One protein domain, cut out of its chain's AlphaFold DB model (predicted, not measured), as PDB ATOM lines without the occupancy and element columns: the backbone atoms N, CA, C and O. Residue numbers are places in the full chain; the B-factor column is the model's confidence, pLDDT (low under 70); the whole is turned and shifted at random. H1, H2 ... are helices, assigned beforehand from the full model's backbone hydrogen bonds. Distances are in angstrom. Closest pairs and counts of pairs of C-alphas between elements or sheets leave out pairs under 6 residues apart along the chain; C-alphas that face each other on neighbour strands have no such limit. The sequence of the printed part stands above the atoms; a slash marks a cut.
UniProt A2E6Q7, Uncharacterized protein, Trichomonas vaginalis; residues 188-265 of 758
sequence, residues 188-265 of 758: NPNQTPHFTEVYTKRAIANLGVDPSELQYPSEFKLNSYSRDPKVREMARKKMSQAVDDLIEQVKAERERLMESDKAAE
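AT A GLANCE: This is residues 188 to 265 of the 758 residues of an uncharacterized protein of Trichomonas vaginalis (UniProt A2E6Q7). One long, straight helix, H4, makes the length of a rod, and three short helices, H1, H2 and H3, sit in a row along one side of it. From Asn 188 the printed part first runs to H1 through residues 188 to 197, which belong to no named helix, then goes along the row from H1 through H2 to H3, turns back after H3 and returns as H4. It has 78 residues with four named helices, H1, H2, H3 and H4 in chain order, and no named strand; the class is all helix. The whole is loose, with a radius of gyration of the C-alphas of 15.5 A, and spans 55 by 19 by 18 A.

HOW THE PARTS SIT: Start at Asn 188 and go on to H1, residues 198 to 206; it touches the hub, H4, residues 229 to 265, at residues 250 to 258 of H4 alone. Their closest C-alphas, those of Ala 203 and Arg 254, are 5.1 A apart, and the two helices run opposite ways at a steep tilt of 66 degrees. Next comes H2, residues 211 to 214, close to H1 but not clearly touching it, the closest C-alphas being those of Ile 204 and Pro 211 at 7.2 A. H2 touches H4 at residues 243 to 247 alone, with the C-alphas of Leu 214 and Val 243 closest at 5.4 A. H3, residues 219 to 223, touches H4 at residues 232 to 236 alone, with the C-alphas of Leu 222 and Arg 232 closest at 5.8 A. H3 is apart from both H1 and H2. In H1 and H3 every O i to N i+4 pair is within hydrogen-bond range, in H4 32 of 33 are, and H2 is too short for such a pair.

IN THESE COORDINATES: Find C-alpha 198 at (-10.665, 88.602, 13.015); from there H1 runs 12.1 A to C-alpha 206. H2, from Pro 211 to Leu 214, and H3, from Glu 219 to Asn 223, measure 5.7 A and 6.0 A. Find C-alpha 229 at (9.377, 119.206, -3.089); H4 runs 53.2 A from it to C-alpha 265 at (-15.933, 73.819, 8.378).

THE WHOLE: Look to Asp 228 and Glu 265 for the two C-alphas farthest apart, at 54.9 A. The printed part has no cut, and the three links between the helices are tight. Its mean pLDDT is 95.9, and no printed residue is under 70.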
ATOM      1  N   ASN A 188      -8.630 103.125   4.975       94.19
ATOM      2  CA  ASN A 188      -8.031 104.298   4.325       94.19
ATOM      3  C   ASN A 188      -6.580 104.474   4.819       94.19
ATOM      4  O   ASN A 188      -6.390 104.847   5.979       94.19
ATOM      5  N   PRO A 189      -5.564 104.325   3.947       95.69
ATOM      6  CA  PRO A 189      -4.150 104.411   4.332       95.69
ATOM      7  C   PRO A 189      -3.712 105.757   4.922       95.69
ATOM      8  O   PRO A 189      -2.618 105.868   5.466       95.69
ATOM      9  N   ASN A 190      -4.531 106.805   4.819       94.06
ATOM     10  CA  ASN A 190      -4.229 108.114   5.400       94.06
ATOM     11  C   ASN A 190      -4.507 108.188   6.915       94.06
ATOM     12  O   ASN A 190      -4.035 109.116   7.572       94.06
ATOM     13  N   GLN A 191      -5.274 107.249   7.481       91.19
ATOM     14  CA  GLN A 191      -5.669 107.251   8.895       91.19
ATOM     15  C   GLN A 191      -4.951 106.151   9.687       91.19
ATOM     16  O   GLN A 191      -4.424 105.196   9.120       91.19
ATOM     17  N   THR A 192      -4.916 106.291  11.013       90.94
ATOM     18  CA  THR A 192      -4.299 105.292  11.893       90.94
ATOM     19  C   THR A 192      -5.088 103.972  11.839       90.94
ATOM     20  O   THR A 192      -6.301 103.985  12.065       90.94
ATOM     21  N   PRO A 193      -4.437 102.829  11.566       92.44
ATOM     22  CA  PRO A 193      -5.121 101.553  11.388       92.44
ATOM     23  C   PRO A 193      -5.655 100.973  12.702       92.44
ATOM     24  O   PRO A 193      -4.913 100.722  13.655       92.44
ATOM     25  N   HIS A 194      -6.960 100.697  12.728       91.75
ATOM     26  CA  HIS A 194      -7.675 100.095  13.856       91.75
ATOM     27  C   HIS A 194      -8.609  98.977  13.376       91.75
ATOM     28  O   HIS A 194      -9.831  99.105  13.382       91.75
ATOM     29  N   PHE A 195      -8.019  97.863  12.946       94.94
ATOM     30  CA  PHE A 195      -8.769  96.691  12.498       94.94
ATOM     31  C   PHE A 195      -9.491  96.016  13.669       94.94
ATOM     32  O   PHE A 195      -8.901  95.770  14.725       94.94
ATOM     33  N   THR A 196     -10.762  95.666  13.475       93.50
ATOM     34  CA  THR A 196     -11.557  94.896  14.445       93.50
ATOM     35  C   THR A 196     -11.845  93.478  13.959       93.50
ATOM     36  O   THR A 196     -11.904  92.576  14.797       93.50
ATOM     37  N   GLU A 197     -11.917  93.264  12.640       94.88
ATOM     38  CA  GLU A 197     -12.191  91.979  11.990       94.88
ATOM     39  C   GLU A 197     -11.101  90.936  12.281       94.88
ATOM     40  O   GLU A 197      -9.904  91.190  12.123       94.88
ATOM     41  N   VAL A 198     -11.537  89.730  12.655       95.38
ATOM     42  CA  VAL A 198     -10.665  88.602  13.015       95.38
ATOM     43  C   VAL A 198      -9.780  88.174  11.841       95.38
ATOM     44  O   VAL A 198      -8.565  88.092  12.005       95.38
ATOM     45  N   TYR A 199     -10.352  87.985  10.646       96.69
ATOM     46  CA  TYR A 199      -9.602  87.575   9.453       96.69
ATOM     47  C   TYR A 199      -8.530  88.594   9.042       96.69
ATOM     48  O   TYR A 199      -7.400  88.197   8.771       96.69
ATOM     49  N   THR A 200      -8.828  89.901   9.079       97.00
ATOM     50  CA  THR A 200      -7.810  90.942   8.835       97.00
ATOM     51  C   THR A 200      -6.684  90.877   9.874       97.00
ATOM     52  O   THR A 200      -5.514  90.882   9.499       97.00
ATOM     53  N   LYS A 201      -6.996  90.761  11.175       96.12
ATOM     54  CA  LYS A 201      -5.967  90.630  12.226       96.12
ATOM     55  C   LYS A 201      -5.091  89.388  12.026       96.12
ATOM     56  O   LYS A 201      -3.873  89.482  12.151       96.12
ATOM     57  N   ARG A 202      -5.702  88.247  11.690       95.12
ATOM     58  CA  ARG A 202      -5.015  86.969  11.446       95.12
ATOM     59  C   ARG A 202      -4.130  87.035  10.195       95.12
ATOM     60  O   ARG A 202      -2.997  86.575  10.253       95.12
ATOM     61  N   ALA A 203      -4.583  87.682   9.119       97.56
ATOM     62  CA  ALA A 203      -3.784  87.921   7.914       97.56
ATOM     63  C   ALA A 203      -2.560  88.816   8.188       97.56
ATOM     64  O   ALA A 203      -1.442  88.474   7.809       97.56
ATOM     65  N   ILE A 204      -2.752  89.928   8.910       97.19
ATOM     66  CA  ILE A 204      -1.665  90.834   9.323       97.19
ATOM     67  C   ILE A 204      -0.629  90.085  10.178       97.19
ATOM     68  O   ILE A 204       0.572  90.202   9.927       97.19
ATOM     69  N   ALA A 205      -1.084  89.270  11.137       96.50
ATOM     70  CA  ALA A 205      -0.212  88.447  11.973       96.50
ATOM     71  C   ALA A 205       0.549  87.382  11.160       96.50
ATOM     72  O   ALA A 205       1.770  87.289  11.286       96.50
ATOM     73  N   ASN A 206      -0.129  86.637  10.277       95.75
ATOM     74  CA  ASN A 206       0.493  85.639   9.397       95.75
ATOM     75  C   ASN A 206       1.615  86.242   8.538       95.75
ATOM     76  O   ASN A 206       2.680  85.641   8.413       95.75
ATOM     77  N   LEU A 207       1.396  87.434   7.974       96.94
ATOM     78  CA  LEU A 207       2.379  88.146   7.147       96.94
ATOM     79  C   LEU A 207       3.464  88.871   7.974       96.94
ATOM     80  O   LEU A 207       4.398  89.440   7.406       96.94
ATOM     81  N   GLY A 208       3.354  88.880   9.308       96.88
ATOM     82  CA  GLY A 208       4.278  89.574  10.213       96.88
ATOM     83  C   GLY A 208       4.243  91.106  10.107       96.88
ATOM     84  O   GLY A 208       5.185  91.777  10.533       96.88
ATOM     85  N   VAL A 209       3.188  91.668   9.520       97.56
ATOM     86  CA  VAL A 209       3.044  93.099   9.222       97.56
ATOM     87  C   VAL A 209       2.666  93.868  10.488       97.56
ATOM     88  O   VAL A 209       1.785  93.446  11.232       97.56
ATOM     89  N   ASP A 210       3.299  95.014  10.753       96.81
ATOM     90  CA  ASP A 210       2.753  95.955  11.736       96.81
ATOM     91  C   ASP A 210       1.517  96.632  11.129       96.81
ATOM     92  O   ASP A 210       1.619  97.120  10.001       96.81
ATOM     93  N   PRO A 211       0.385  96.775  11.840       95.69
ATOM     94  CA  PRO A 211      -0.697  97.640  11.380       95.69
ATOM     95  C   PRO A 211      -0.176  99.013  10.932       95.69
ATOM     96  O   PRO A 211      -0.580  99.503   9.884       95.69
ATOM     97  N   SER A 212       0.793  99.587  11.654       95.94
ATOM     98  CA  SER A 212       1.404 100.891  11.358       95.94
ATOM     99  C   SER A 212       2.140 100.953  10.009       95.94
ATOM    100  O   SER A 212       2.312 102.041   9.464       95.94
ATOM    101  N   GLU A 213       2.576  99.814   9.455       96.25
ATOM    102  CA  GLU A 213       3.205  99.730   8.125       96.25
ATOM    103  C   GLU A 213       2.192  99.897   6.981       96.25
ATOM    104  O   GLU A 213       2.599 100.158   5.855       96.25
ATOM    105  N   LEU A 214       0.884  99.798   7.256       96.88
ATOM    106  CA  LEU A 214      -0.190 100.011   6.276       96.88
ATOM    107  C   LEU A 214      -0.603 101.492   6.147       96.88
ATOM    108  O   LEU A 214      -1.515 101.814   5.389       96.88
ATOM    109  N   GLN A 215       0.034 102.408   6.887       96.50
ATOM    110  CA  GLN A 215      -0.243 103.842   6.799       96.50
ATOM    111  C   GLN A 215       0.685 104.527   5.782       96.50
ATOM    112  O   GLN A 215       1.904 104.341   5.800       96.50
ATOM    113  N   TYR A 216       0.126 105.386   4.927       97.56
ATOM    114  CA  TYR A 216       0.904 106.239   4.028       97.56
ATOM    115  C   TYR A 216       1.880 107.149   4.800       97.56
ATOM    116  O   TYR A 216       1.591 107.590   5.917       97.56
ATOM    117  N   PRO A 217       3.046 107.478   4.210       97.12
ATOM    118  CA  PRO A 217       4.063 108.281   4.876       97.12
ATOM    119  C   PRO A 217       3.547 109.691   5.188       97.12
ATOM    120  O   PRO A 217       3.217 110.466   4.290       97.12
ATOM    121  N   SER A 218       3.547 110.055   6.471       97.31
ATOM    122  CA  SER A 218       3.222 111.417   6.898       97.31
ATOM    123  C   SER A 218       4.228 112.438   6.351       97.31
ATOM    124  O   SER A 218       5.399 112.121   6.121       97.31
ATOM    125  N   GLU A 219       3.812 113.702   6.217       95.50
ATOM    126  CA  GLU A 219       4.703 114.797   5.791       95.50
ATOM    127  C   GLU A 219       5.960 114.901   6.672       95.50
ATOM    128  O   GLU A 219       7.047 115.201   6.185       95.50
ATOM    129  N   PHE A 220       5.845 114.587   7.968       96.88
ATOM    130  CA  PHE A 220       6.992 114.505   8.875       96.88
ATOM    131  C   PHE A 220       7.987 113.411   8.455       96.88
ATOM    132  O   PHE A 220       9.192 113.668   8.412       96.88
ATOM    133  N   LYS A 221       7.499 112.218   8.078       95.81
ATOM    134  CA  LYS A 221       8.350 111.131   7.574       95.81
ATOM    135  C   LYS A 221       8.994 111.513   6.237       95.81
ATOM    136  O   LYS A 221      10.203 111.351   6.093       95.81
ATOM    137  N   LEU A 222       8.244 112.114   5.308       97.12
ATOM    138  CA  LEU A 222       8.776 112.598   4.021       97.12
ATOM    139  C   LEU A 222       9.880 113.656   4.202       97.12
ATOM    140  O   LEU A 222      10.951 113.549   3.599       97.12
ATOM    141  N   ASN A 223       9.666 114.618   5.105       96.94
ATOM    142  CA  ASN A 223      10.643 115.656   5.451       96.94
ATOM    143  C   ASN A 223      11.935 115.102   6.092       96.94
ATOM    144  O   ASN A 223      12.943 115.810   6.134       96.94
ATOM    145  N   SER A 224      11.933 113.852   6.581       96.25
ATOM    146  CA  SER A 224      13.123 113.186   7.135       96.25
ATOM    147  C   SER A 224      14.082 112.634   6.066       96.25
ATOM    148  O   SER A 224      15.256 112.383   6.371       96.25
ATOM    149  N   TYR A 225      13.614 112.470   4.820       95.44
ATOM    150  CA  TYR A 225      14.455 112.106   3.674       95.44
ATOM    151  C   TYR A 225      14.985 113.345   2.951       95.44
ATOM    152  O   TYR A 225      16.178 113.406   2.664       95.44
ATOM    153  N   SER A 226      14.126 114.333   2.678       96.50
ATOM    154  CA  SER A 226      14.531 115.600   2.061       96.50
ATOM    155  C   SER A 226      13.541 116.735   2.335       96.50
ATOM    156  O   SER A 226      12.391 116.495   2.685       96.50
ATOM    157  N   ARG A 227      13.980 117.982   2.129       96.62
ATOM    158  CA  ARG A 227      13.130 119.189   2.125       96.62
ATOM    159  C   ARG A 227      12.687 119.610   0.718       96.62
ATOM    160  O   ARG A 227      11.743 120.386   0.593       96.62
ATOM    161  N   ASP A 228      13.342 119.105  -0.325       96.31
ATOM    162  CA  ASP A 228      13.011 119.404  -1.723       96.31
ATOM    163  C   ASP A 228      11.606 118.859  -2.069       96.31
ATOM    164  O   ASP A 228      11.340 117.679  -1.818       96.31
ATOM    165  N   PRO A 229      10.674 119.677  -2.604       96.69
ATOM    166  CA  PRO A 229       9.377 119.206  -3.089       96.69
ATOM    167  C   PRO A 229       9.461 118.028  -4.074       96.69
ATOM    168  O   PRO A 229       8.768 117.035  -3.857       96.69
ATOM    169  N   LYS A 230      10.334 118.083  -5.093       96.12
ATOM    170  CA  LYS A 230      10.419 117.054  -6.150       96.12
ATOM    171  C   LYS A 230      10.859 115.705  -5.577       96.12
ATOM    172  O   LYS A 230      10.279 114.658  -5.861       96.12
ATOM    173  N   VAL A 231      11.888 115.724  -4.727       95.75
ATOM    174  CA  VAL A 231      12.439 114.503  -4.118       95.75
ATOM    175  C   VAL A 231      11.495 113.939  -3.050       95.75
ATOM    176  O   VAL A 231      11.382 112.719  -2.928       95.75
ATOM    177  N   ARG A 232      10.744 114.791  -2.332       96.88
ATOM    178  CA  ARG A 232       9.658 114.344  -1.440       96.88
ATOM    179  C   ARG A 232       8.492 113.713  -2.195       96.88
ATOM    180  O   ARG A 232       7.928 112.750  -1.691       96.88
ATOM    181  N   GLU A 233       8.132 114.212  -3.374       97.12
ATOM    182  CA  GLU A 233       7.093 113.606  -4.217       97.12
ATOM    183  C   GLU A 233       7.522 112.219  -4.726       97.12
ATOM    184  O   GLU A 233       6.773 111.250  -4.595       97.12
ATOM    185  N   MET A 234       8.769 112.089  -5.191       96.75
ATOM    186  CA  MET A 234       9.368 110.803  -5.571       96.75
ATOM    187  C   MET A 234       9.386 109.803  -4.400       96.75
ATOM    188  O   MET A 234       9.006 108.641  -4.575       96.75
ATOM    189  N   ALA A 235       9.758 110.259  -3.198       97.44
ATOM    190  CA  ALA A 235       9.705 109.453  -1.979       97.44
ATOM    191  C   ALA A 235       8.267 109.040  -1.620       97.44
ATOM    192  O   ALA A 235       8.019 107.860  -1.379       97.44
ATOM    193  N   ARG A 236       7.314 109.985  -1.653       98.00
ATOM    194  CA  ARG A 236       5.883 109.743  -1.403       98.00
ATOM    195  C   ARG A 236       5.351 108.658  -2.325       98.00
ATOM    196  O   ARG A 236       4.819 107.679  -1.825       98.00
ATOM    197  N   LYS A 237       5.567 108.778  -3.641       97.81
ATOM    198  CA  LYS A 237       5.089 107.798  -4.625       97.81
ATOM    199  C   LYS A 237       5.603 106.385  -4.327       97.81
ATOM    200  O   LYS A 237       4.806 105.459  -4.263       97.81
ATOM    201  N   LYS A 238       6.912 106.221  -4.097       97.19
ATOM    202  CA  LYS A 238       7.522 104.903  -3.827       97.19
ATOM    203  C   LYS A 238       7.083 104.288  -2.502       97.19
ATOM    204  O   LYS A 238       6.930 103.075  -2.410       97.19
ATOM    205  N   MET A 239       6.918 105.112  -1.471       97.50
ATOM    206  CA  MET A 239       6.491 104.642  -0.156       97.50
ATOM    207  C   MET A 239       4.993 104.334  -0.117       97.50
ATOM    208  O   MET A 239       4.630 103.327   0.472       97.50
ATOM    209  N   SER A 240       4.144 105.141  -0.762       97.75
ATOM    210  CA  SER A 240       2.714 104.843  -0.918       97.75
ATOM    211  C   SER A 240       2.500 103.567  -1.727       97.75
ATOM    212  O   SER A 240       1.806 102.686  -1.244       97.75
ATOM    213  N   GLN A 241       3.196 103.395  -2.858       98.06
ATOM    214  CA  GLN A 241       3.128 102.157  -3.640       98.06
ATOM    215  C   GLN A 241       3.486 100.920  -2.797       98.06
ATOM    216  O   GLN A 241       2.742  99.953  -2.782       98.06
ATOM    217  N   ALA A 242       4.565 100.976  -2.009       97.31
ATOM    218  CA  ALA A 242       4.941  99.865  -1.131       97.31
ATOM    219  C   ALA A 242       3.938  99.595   0.015       97.31
ATOM    220  O   ALA A 242       3.956  98.508   0.592       97.31
ATOM    221  N   VAL A 243       3.098 100.575   0.367       97.81
ATOM    222  CA  VAL A 243       1.961 100.411   1.289       97.81
ATOM    223  C   VAL A 243       0.768  99.788   0.558       97.81
ATOM    224  O   VAL A 243       0.145  98.882   1.101       97.81
ATOM    225  N   ASP A 244       0.488 100.207  -0.677       98.19
ATOM    226  CA  ASP A 244      -0.577  99.653  -1.523       98.19
ATOM    227  C   ASP A 244      -0.339  98.167  -1.830       98.19
ATOM    228  O   ASP A 244      -1.212  97.341  -1.550       98.19
ATOM    229  N   ASP A 245       0.878  97.814  -2.266       98.06
ATOM    230  CA  ASP A 245       1.328  96.430  -2.484       98.06
ATOM    231  C   ASP A 245       1.118  95.565  -1.219       98.06
ATOM    232  O   ASP A 245       0.805  94.374  -1.286       98.06
ATOM    233  N   LEU A 246       1.295  96.160  -0.031       97.44
ATOM    234  CA  LEU A 246       1.156  95.471   1.252       97.44
ATOM    235  C   LEU A 246      -0.308  95.320   1.686       97.44
ATOM    236  O   LEU A 246      -0.684  94.291   2.248       97.44
ATOM    237  N   ILE A 247      -1.149  96.314   1.398       97.88
ATOM    238  CA  ILE A 247      -2.601  96.238   1.595       97.88
ATOM    239  C   ILE A 247      -3.201  95.151   0.698       97.88
ATOM    240  O   ILE A 247      -4.084  94.418   1.144       97.88
ATOM    241  N   GLU A 248      -2.718  95.015  -0.538       98.31
ATOM    242  CA  GLU A 248      -3.116  93.945  -1.455       98.31
ATOM    243  C   GLU A 248      -2.720  92.557  -0.920       98.31
ATOM    244  O   GLU A 248      -3.571  91.672  -0.835       98.31
ATOM    245  N   GLN A 249      -1.487  92.390  -0.426       97.75
ATOM    246  CA  GLN A 249      -1.051  91.145   0.229       97.75
ATOM    247  C   GLN A 249      -1.924  90.775   1.440       97.75
ATOM    248  O   GLN A 249      -2.324  89.619   1.585       97.75
ATOM    249  N   VAL A 250      -2.273  91.747   2.295       97.88
ATOM    250  CA  VAL A 250      -3.161  91.514   3.450       97.88
ATOM    251  C   VAL A 250      -4.590  91.173   3.005       97.88
ATOM    252  O   VAL A 250      -5.235  90.340   3.643       97.88
ATOM    253  N   LYS A 251      -5.097  91.762   1.910       97.94
ATOM    254  CA  LYS A 251      -6.398  91.398   1.318       97.94
ATOM    255  C   LYS A 251      -6.403  89.953   0.810       97.94
ATOM    256  O   LYS A 251      -7.322  89.215   1.159       97.94
ATOM    257  N   ALA A 252      -5.370  89.543   0.074       98.19
ATOM    258  CA  ALA A 252      -5.244  88.188  -0.460       98.19
ATOM    259  C   ALA A 252      -5.123  87.125   0.652       98.19
ATOM    260  O   ALA A 252      -5.857  86.139   0.650       98.19
ATOM    261  N   GLU A 253      -4.266  87.340   1.658       97.19
ATOM    262  CA  GLU A 253      -4.132  86.401   2.787       97.19
ATOM    263  C   GLU A 253      -5.406  86.365   3.658       97.19
ATOM    264  O   GLU A 253      -5.772  85.309   4.170       97.19
ATOM    265  N   ARG A 254      -6.142  87.483   3.787       97.19
ATOM    266  CA  ARG A 254      -7.466  87.504   4.436       97.19
ATOM    267  C   ARG A 254      -8.468  86.621   3.694       97.19
ATOM    268  O   ARG A 254      -9.195  85.870   4.339       97.19
ATOM    269  N   GLU A 255      -8.548  86.745   2.372       97.25
ATOM    270  CA  GLU A 255      -9.472  85.966   1.542       97.25
ATOM    271  C   GLU A 255      -9.143  84.471   1.604       97.25
ATOM    272  O   GLU A 255     -10.015  83.668   1.933       97.25
ATOM    273  N   ARG A 256      -7.860  84.123   1.466       97.31
ATOM    274  CA  ARG A 256      -7.344  82.763   1.665       97.31
ATOM    275  C   ARG A 256      -7.713  82.181   3.033       97.31
ATOM    276  O   ARG A 256      -8.089  81.017   3.106       97.31
ATOM    277  N   LEU A 257      -7.618  82.960   4.115       95.62
ATOM    278  CA  LEU A 257      -8.008  82.505   5.458       95.62
ATOM    279  C   LEU A 257      -9.519  82.276   5.590       95.62
ATOM    280  O   LEU A 257      -9.937  81.324   6.245       95.62
ATOM    281  N   MET A 258     -10.342  83.121   4.963       95.62
ATOM    282  CA  MET A 258     -11.791  82.904   4.914       95.62
ATOM    283  C   MET A 258     -12.156  81.656   4.105       95.62
ATOM    284  O   MET A 258     -13.128  80.982   4.435       95.62
ATOM    285  N   GLU A 259     -11.415  81.352   3.042       95.69
ATOM    286  CA  GLU A 259     -11.621  80.146   2.242       95.69
ATOM    287  C   GLU A 259     -11.129  78.885   2.966       95.69
ATOM    288  O   GLU A 259     -11.852  77.890   2.994       95.69
ATOM    289  N   SER A 260      -9.970  78.937   3.639       92.38
ATOM    290  CA  SER A 260      -9.460  77.802   4.419       92.38
ATOM    291  C   SER A 260     -10.355  77.453   5.602       92.38
ATOM    292  O   SER A 260     -10.595  76.274   5.844       92.38
ATOM    293  N   ASP A 261     -10.872  78.453   6.324       91.06
ATOM    294  CA  ASP A 261     -11.758  78.198   7.463       91.06
ATOM    295  C   ASP A 261     -13.120  77.641   6.969       91.06
ATOM    296  O   ASP A 261     -13.616  76.674   7.538       91.06
ATOM    297  N   LYS A 262     -13.662  78.113   5.829       92.69
ATOM    298  CA  LYS A 262     -14.853  77.508   5.178       92.69
ATOM    299  C   LYS A 262     -14.625  76.081   4.668       92.69
ATOM    300  O   LYS A 262     -15.560  75.283   4.649       92.69
ATOM    301  N   ALA A 263     -13.424  75.770   4.180       89.81
ATOM    302  CA  ALA A 263     -13.066  74.417   3.764       89.81
ATOM    303  C   ALA A 263     -12.974  73.488   4.983       89.81
ATOM    304  O   ALA A 263     -13.577  72.419   4.971       89.81
ATOM    305  N   ALA A 264     -12.330  73.942   6.062       86.81
ATOM    306  CA  ALA A 264     -12.250  73.212   7.323       86.81
ATOM    307  C   ALA A 264     -13.630  73.001   7.976       86.81
ATOM    308  O   ALA A 264     -13.895  71.915   8.476       86.81
ATOM    309  N   GLU A 265     -14.539  73.984   7.926       86.00
ATOM    310  CA  GLU A 265     -15.933  73.819   8.378       86.00
ATOM    311  C   GLU A 265     -16.669  72.732   7.578       86.00
ATOM    312  O   GLU A 265     -17.365  71.902   8.164       86.00
TER     313      GLU A 265